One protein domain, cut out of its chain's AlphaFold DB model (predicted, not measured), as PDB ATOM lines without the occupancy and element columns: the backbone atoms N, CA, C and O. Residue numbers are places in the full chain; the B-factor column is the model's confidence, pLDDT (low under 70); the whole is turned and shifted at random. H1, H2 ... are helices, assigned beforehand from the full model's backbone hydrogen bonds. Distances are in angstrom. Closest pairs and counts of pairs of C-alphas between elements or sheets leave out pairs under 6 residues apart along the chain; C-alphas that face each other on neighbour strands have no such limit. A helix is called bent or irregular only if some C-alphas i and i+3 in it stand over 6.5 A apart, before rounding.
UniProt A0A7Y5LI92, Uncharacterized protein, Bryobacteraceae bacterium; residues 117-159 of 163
ATOM      1  N   THR A 117     155.316 128.200 149.700       89.81
ATOM      2  CA  THR A 117     155.090 127.991 148.253       89.81
ATOM      3  C   THR A 117     154.486 126.621 147.936       89.81
ATOM      4  O   THR A 117     153.870 126.439 146.889       89.81
ATOM      5  N   SER A 118     154.642 125.659 148.847       86.50
ATOM      6  CA  SER A 118     154.017 124.336 148.800       86.50
ATOM      7  C   SER A 118     152.582 124.314 149.327       86.50
ATOM      8  O   SER A 118     151.920 123.279 149.223       86.50
ATOM      9  N   PHE A 119     152.088 125.414 149.907       88.06
ATOM     10  CA  PHE A 119     150.731 125.477 150.423       88.06
ATOM     11  C   PHE A 119     149.740 125.321 149.276       88.06
ATOM     12  O   PHE A 119     149.705 126.102 148.323       88.06
ATOM     13  N   ARG A 120     148.896 124.303 149.400       89.31
ATOM     14  CA  ARG A 120     147.782 124.068 148.500       89.31
ATOM     15  C   ARG A 120     146.522 123.963 149.326       89.31
ATOM     16  O   ARG A 120     146.409 123.105 150.194       89.31
ATOM     17  N   GLU A 121     145.547 124.794 148.994       88.19
ATOM     18  CA  GLU A 121     144.218 124.640 149.556       88.19
ATOM     19  C   GLU A 121     143.547 123.399 148.962       88.19
ATOM     20  O   GLU A 121     143.492 123.221 147.739       88.19
ATOM     21  N   VAL A 122     143.047 122.528 149.832       91.88
ATOM     22  CA  VAL A 122     142.396 121.271 149.458       91.88
ATOM     23  C   VAL A 122     141.014 121.175 150.110       91.88
ATOM     24  O   VAL A 122     140.789 121.776 151.164       91.88
ATOM     25  N   PRO A 123     140.065 120.441 149.503       93.62
ATOM     26  CA  PRO A 123     138.758 120.213 150.107       93.62
ATOM     27  C   PRO A 123     138.854 119.539 151.487       93.62
ATOM     28  O   PRO A 123     139.766 118.738 151.719       93.62
ATOM     29  N   PRO A 124     137.888 119.789 152.391       93.56
ATOM     30  CA  PRO A 124     137.832 119.147 153.702       93.56
ATOM     31  C   PRO A 124     137.934 117.617 153.659       93.56
ATOM     32  O   PRO A 124     138.567 117.028 154.534       93.56
ATOM     33  N   SER A 125     137.331 116.964 152.662       94.38
ATOM     34  CA  SER A 125     137.428 115.509 152.505       94.38
ATOM     35  C   SER A 125     138.856 115.018 152.300       94.38
ATOM     36  O   SER A 125     139.214 113.992 152.874       94.38
ATOM     37  N   THR A 126     139.681 115.758 151.555       93.31
ATOM     38  CA  THR A 126     141.086 115.419 151.304       93.31
ATOM     39  C   THR A 126     141.885 115.434 152.604       93.31
ATOM     40  O   THR A 126     142.534 114.442 152.916       93.31
ATOM     41  N   LEU A 127     141.738 116.480 153.427       91.75
ATOM     42  CA  LEU A 127     142.414 116.564 154.733       91.75
ATOM     43  C   LEU A 127     142.019 115.417 155.667       91.75
ATOM     44  O   LEU A 127     142.862 114.827 156.339       91.75
ATOM     45  N   VAL A 128     140.724 115.092 155.710       92.12
ATOM     46  CA  VAL A 128     140.204 114.023 156.573       92.12
ATOM     47  C   VAL A 128     140.700 112.647 156.111       92.12
ATOM     48  O   VAL A 128     140.997 111.793 156.943       92.12
ATOM     49  N   GLN A 129     140.825 112.426 154.801       90.88
ATOM     50  CA  GLN A 129     141.396 111.195 154.248       90.88
ATOM     51  C   GLN A 129     142.900 111.078 154.518       90.88
ATOM     52  O   GLN A 129     143.361 110.001 154.890       90.88
ATOM     53  N   GLU A 130     143.656 112.166 154.367       91.69
ATOM     54  CA  GLU A 130     145.097 112.195 154.644       91.69
ATOM     55  C   GLU A 130     145.394 111.948 156.128       91.69
ATOM     56  O   GLU A 130     146.232 111.108 156.448       91.69
ATOM     57  N   SER A 131     144.660 112.595 157.041       90.25
ATOM     58  CA  SER A 131     144.779 112.360 158.490       90.25
ATOM     59  C   SER A 131     144.467 110.907 158.863       90.25
ATOM     60  O   SER A 131     145.264 110.273 159.550       90.25
ATOM     61  N   ALA A 132     143.382 110.335 158.332       89.94
ATOM     62  CA  ALA A 132     143.042 108.926 158.543       89.94
ATOM     63  C   ALA A 132     144.131 107.965 158.030       89.94
ATOM     64  O   ALA A 132     144.411 106.943 158.658       89.94
ATOM     65  N   ALA A 133     144.768 108.297 156.901       89.81
ATOM     66  CA  ALA A 133     145.875 107.520 156.354       89.81
ATOM     67  C   ALA A 133     147.138 107.602 157.230       89.81
ATOM     68  O   ALA A 133     147.795 106.582 157.430       89.81
ATOM     69  N   ILE A 134     147.454 108.782 157.778       89.81
ATOM     70  CA  ILE A 134     148.583 108.988 158.703       89.81
ATOM     71  C   ILE A 134     148.366 108.216 160.008       89.81
ATOM     72  O   ILE A 134     149.280 107.562 160.504       89.81
ATOM     73  N   GLU A 135     147.151 108.263 160.549       91.00
ATOM     74  CA  GLU A 135     146.785 107.583 161.797       91.00
ATOM     75  C   GLU A 135     146.566 106.071 161.615       91.00
ATOM     76  O   GLU A 135     146.451 105.336 162.594       91.00
ATOM     77  N   GLY A 136     146.499 105.590 160.368       90.75
ATOM     78  CA  GLY A 136     146.228 104.186 160.050       90.75
ATOM     79  C   GLY A 136     144.820 103.727 160.444       90.75
ATOM     80  O   GLY A 136     144.570 102.524 160.544       90.75
ATOM     81  N   ALA A 137     143.898 104.662 160.678       88.69
ATOM     82  CA  ALA A 137     142.548 104.392 161.147       88.69
ATOM     83  C   ALA A 137     141.528 104.691 160.036       88.69
ATOM     84  O   ALA A 137     141.482 105.810 159.525       88.69
ATOM     85  N   PRO A 138     140.675 103.728 159.637       88.62
ATOM     86  CA  PRO A 138     139.674 103.987 158.616       88.62
ATOM     87  C   PRO A 138     138.612 104.965 159.130       88.62
ATOM     88  O   PRO A 138     138.128 104.859 160.256       88.62
ATOM     89  N   LEU A 139     138.180 105.880 158.260       88.25
ATOM     90  CA  LEU A 139     137.061 106.775 158.552       88.25
ATOM     91  C   LEU A 139     135.785 105.971 158.808       88.25
ATOM     92  O   LEU A 139     135.414 105.135 157.978       88.25
ATOM     93  N   CYS A 140     135.085 106.273 159.902       90.94
ATOM     94  CA  CYS A 140     133.773 105.698 160.176       90.94
ATOM     95  C   CYS A 140     132.724 106.185 159.159       90.94
ATOM     96  O   CYS A 140     132.828 107.281 158.594       90.94
ATOM     97  N   ASP A 141     131.696 105.365 158.928       90.69
ATOM     98  CA  ASP A 141     130.701 105.608 157.874       90.69
ATOM     99  C   ASP A 141     129.917 106.908 158.084       90.69
ATOM    100  O   ASP A 141     129.588 107.597 157.118       90.69
ATOM    101  N   GLU A 142     129.686 107.297 159.340       90.94
ATOM    102  CA  GLU A 142     129.009 108.553 159.665       90.94
ATOM    103  C   GLU A 142     129.812 109.778 159.200       90.94
ATOM    104  O   GLU A 142     129.257 110.706 158.606       90.94
ATOM    105  N   VAL A 143     131.128 109.779 159.433       88.06
ATOM    106  CA  VAL A 143     132.010 110.859 158.972       88.06
ATOM    107  C   VAL A 143     132.085 110.839 157.452       88.06
ATOM    108  O   VAL A 143     131.908 111.882 156.823       88.06
ATOM    109  N   ARG A 144     132.257 109.653 156.855       89.38
ATOM    110  CA  ARG A 144     132.335 109.469 155.401       89.38
ATOM    111  C   ARG A 144     131.094 110.004 154.683       89.38
ATOM    112  O   ARG A 144     131.240 110.699 153.680       89.38
ATOM    113  N   GLY A 145     129.899 109.753 155.219       90.31
ATOM    114  CA  GLY A 145     128.635 110.230 154.648       90.31
ATOM    115  C   GLY A 145     128.470 111.753 154.673       90.31
ATOM    116  O   GLY A 145     127.798 112.305 153.807       90.31
ATOM    117  N   LYS A 146     129.113 112.449 155.619       93.31
ATOM    118  CA  LYS A 146     129.017 113.913 155.782       93.31
ATOM    119  C   LYS A 146     130.054 114.698 154.967       93.31
ATOM    120  O   LYS A 146     129.912 115.913 154.825       93.31
ATOM    121  N   LEU A 147     131.107 114.050 154.458       93.06
ATOM    122  CA  LEU A 147     132.182 114.725 153.715       93.06
ATOM    123  C   LEU A 147     131.710 115.424 152.425       93.06
ATOM    124  O   LEU A 147     132.091 116.583 152.246       93.06
ATOM    125  N   PRO A 148     130.844 114.830 151.578       94.56
ATOM    126  CA  PRO A 148     130.384 115.489 150.352       94.56
ATOM    127  C   PRO A 148     129.691 116.835 150.604       94.56
ATOM    128  O   PRO A 148     129.951 117.818 149.911       94.56
ATOM    129  N   ASP A 149     128.860 116.921 151.646       94.38
ATOM    130  CA  ASP A 149     128.162 118.160 152.008       94.38
ATOM    131  C   ASP A 149     129.107 119.228 152.578       94.38
ATOM    132  O   ASP A 149     128.855 120.433 152.466       94.38
ATOM    133  N   ARG A 150     130.202 118.811 153.228       93.62
ATOM    134  CA  ARG A 150     131.250 119.730 153.701       93.62
ATOM    135  C   ARG A 150     132.047 120.286 152.529       93.62
ATOM    136  O   ARG A 150     132.245 121.498 152.475       93.62
ATOM    137  N   ASP A 151     132.420 119.436 151.579       95.19
ATOM    138  CA  ASP A 151     133.122 119.850 150.364       95.19
ATOM    139  C   ASP A 151     132.271 120.791 149.520       95.19
ATOM    140  O   ASP A 151     132.763 121.822 149.066       95.19
ATOM    141  N   LYS A 152     130.974 120.498 149.364       94.75
ATOM    142  CA  LYS A 152     130.049 121.376 148.641       94.75
ATOM    143  C   LYS A 152     130.013 122.780 149.249       94.75
ATOM    144  O   LYS A 152     130.190 123.754 148.524       94.75
ATOM    145  N   ARG A 153     129.846 122.885 150.575       93.06
ATOM    146  CA  ARG A 153     129.847 124.179 151.285       93.06
ATOM    147  C   ARG A 153     131.172 124.925 151.136       93.06
ATOM    148  O   ARG A 153     131.163 126.137 150.946       93.06
ATOM    149  N   TYR A 154     132.293 124.208 151.201       92.31
ATOM    150  CA  TYR A 154     133.623 124.775 150.987       92.31
ATOM    151  C   TYR A 154     133.794 125.311 149.555       92.31
ATOM    152  O   TYR A 154     134.208 126.447 149.360       92.31
ATOM    153  N   LEU A 155     133.404 124.547 148.533       91.56
ATOM    154  CA  LEU A 155     133.495 124.998 147.139       91.56
ATOM    155  C   LEU A 155     132.554 126.175 146.846       91.56
ATOM    156  O   LEU A 155     132.885 127.045 146.044       91.56
ATOM    157  N   GLU A 156     131.380 126.217 147.478       93.06
ATOM    158  CA  GLU A 156     130.434 127.327 147.341       93.06
ATOM    159  C   GLU A 156     130.942 128.616 147.995       93.06
ATOM    160  O   GLU A 156     130.818 129.677 147.382       93.06
ATOM    161  N   SER A 157     131.567 128.548 149.177       87.94
ATOM    162  CA  SER A 157     132.118 129.739 149.845       87.94
ATOM    163  C   SER A 157     133.271 130.375 149.063       87.94
ATOM    164  O   SER A 157     133.448 131.593 149.093       87.94
ATOM    165  N   ARG A 158     134.012 129.573 148.292       85.12
ATOM    166  CA  ARG A 158     135.124 130.030 147.446       85.12
ATOM    167  C   ARG A 158     134.692 130.787 146.192       85.12
ATOM    168  O   ARG A 158     135.493 131.530 145.640       85.12
ATOM    169  N   LYS A 159     133.430 130.667 145.761       84.88
ATOM    170  CA  LYS A 159     132.910 131.390 144.582       84.88
ATOM    171  C   LYS A 159     132.840 132.907 144.776       84.88
ATOM    172  O   LYS A 159     132.724 133.628 143.793       84.88
TER     173      LYS A 159
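AT A GLANCE: This is residues 117 to 159 of the 163 residues of an uncharacterized protein of Bryobacteraceae bacterium (UniProt A0A7Y5LI92). Two helices form a flat, open helical hairpin: the start of H1 meets the middle of the longer H2, the two spread apart towards residues 136 to 140, and this link bridges the wide end. Before H1, residues 117 to 123 form an unnamed arm leading away from the meeting place. The printed part has 43 residues, with H1 then H2, no named strand, and is all helix. It is loose, with a radius of gyration of the C-alphas of 11.7 A, and spans 32 by 28 by 6 A.

HOW THE PARTS SIT: H1, residues 124 to 135, touches H2, residues 141 to 159, with residues 124 to 125 alone; H2 touches with residues 147 to 154 alone. Their closest C-alphas, of Ser 125 and Leu 147, are 5.4 A apart. They run opposite ways at a steep tilt of 43 degrees. Every O i to N i+4 pair is within hydrogen-bond range in H1, and 12 of 15 in H2.

IN THESE COORDINATES: H1 begins at C-alpha 124 (137.832, 119.147, 153.702) and is 16.7 A long. H2, 29.1 A long, ends at C-alpha 159 (132.910, 131.390, 144.582). H2 has a kink of 27 degrees near residue 149 and is irregular: C-alphas 145 and 148 are 7.0 A apart.

THE WHOLE: The two C-alphas farthest apart, of Thr 117 and Asp 141, are 34.5 A apart. The printed part has no cut, the link from H1 to H2 is tight, and no printed residue is under 70 in pLDDT.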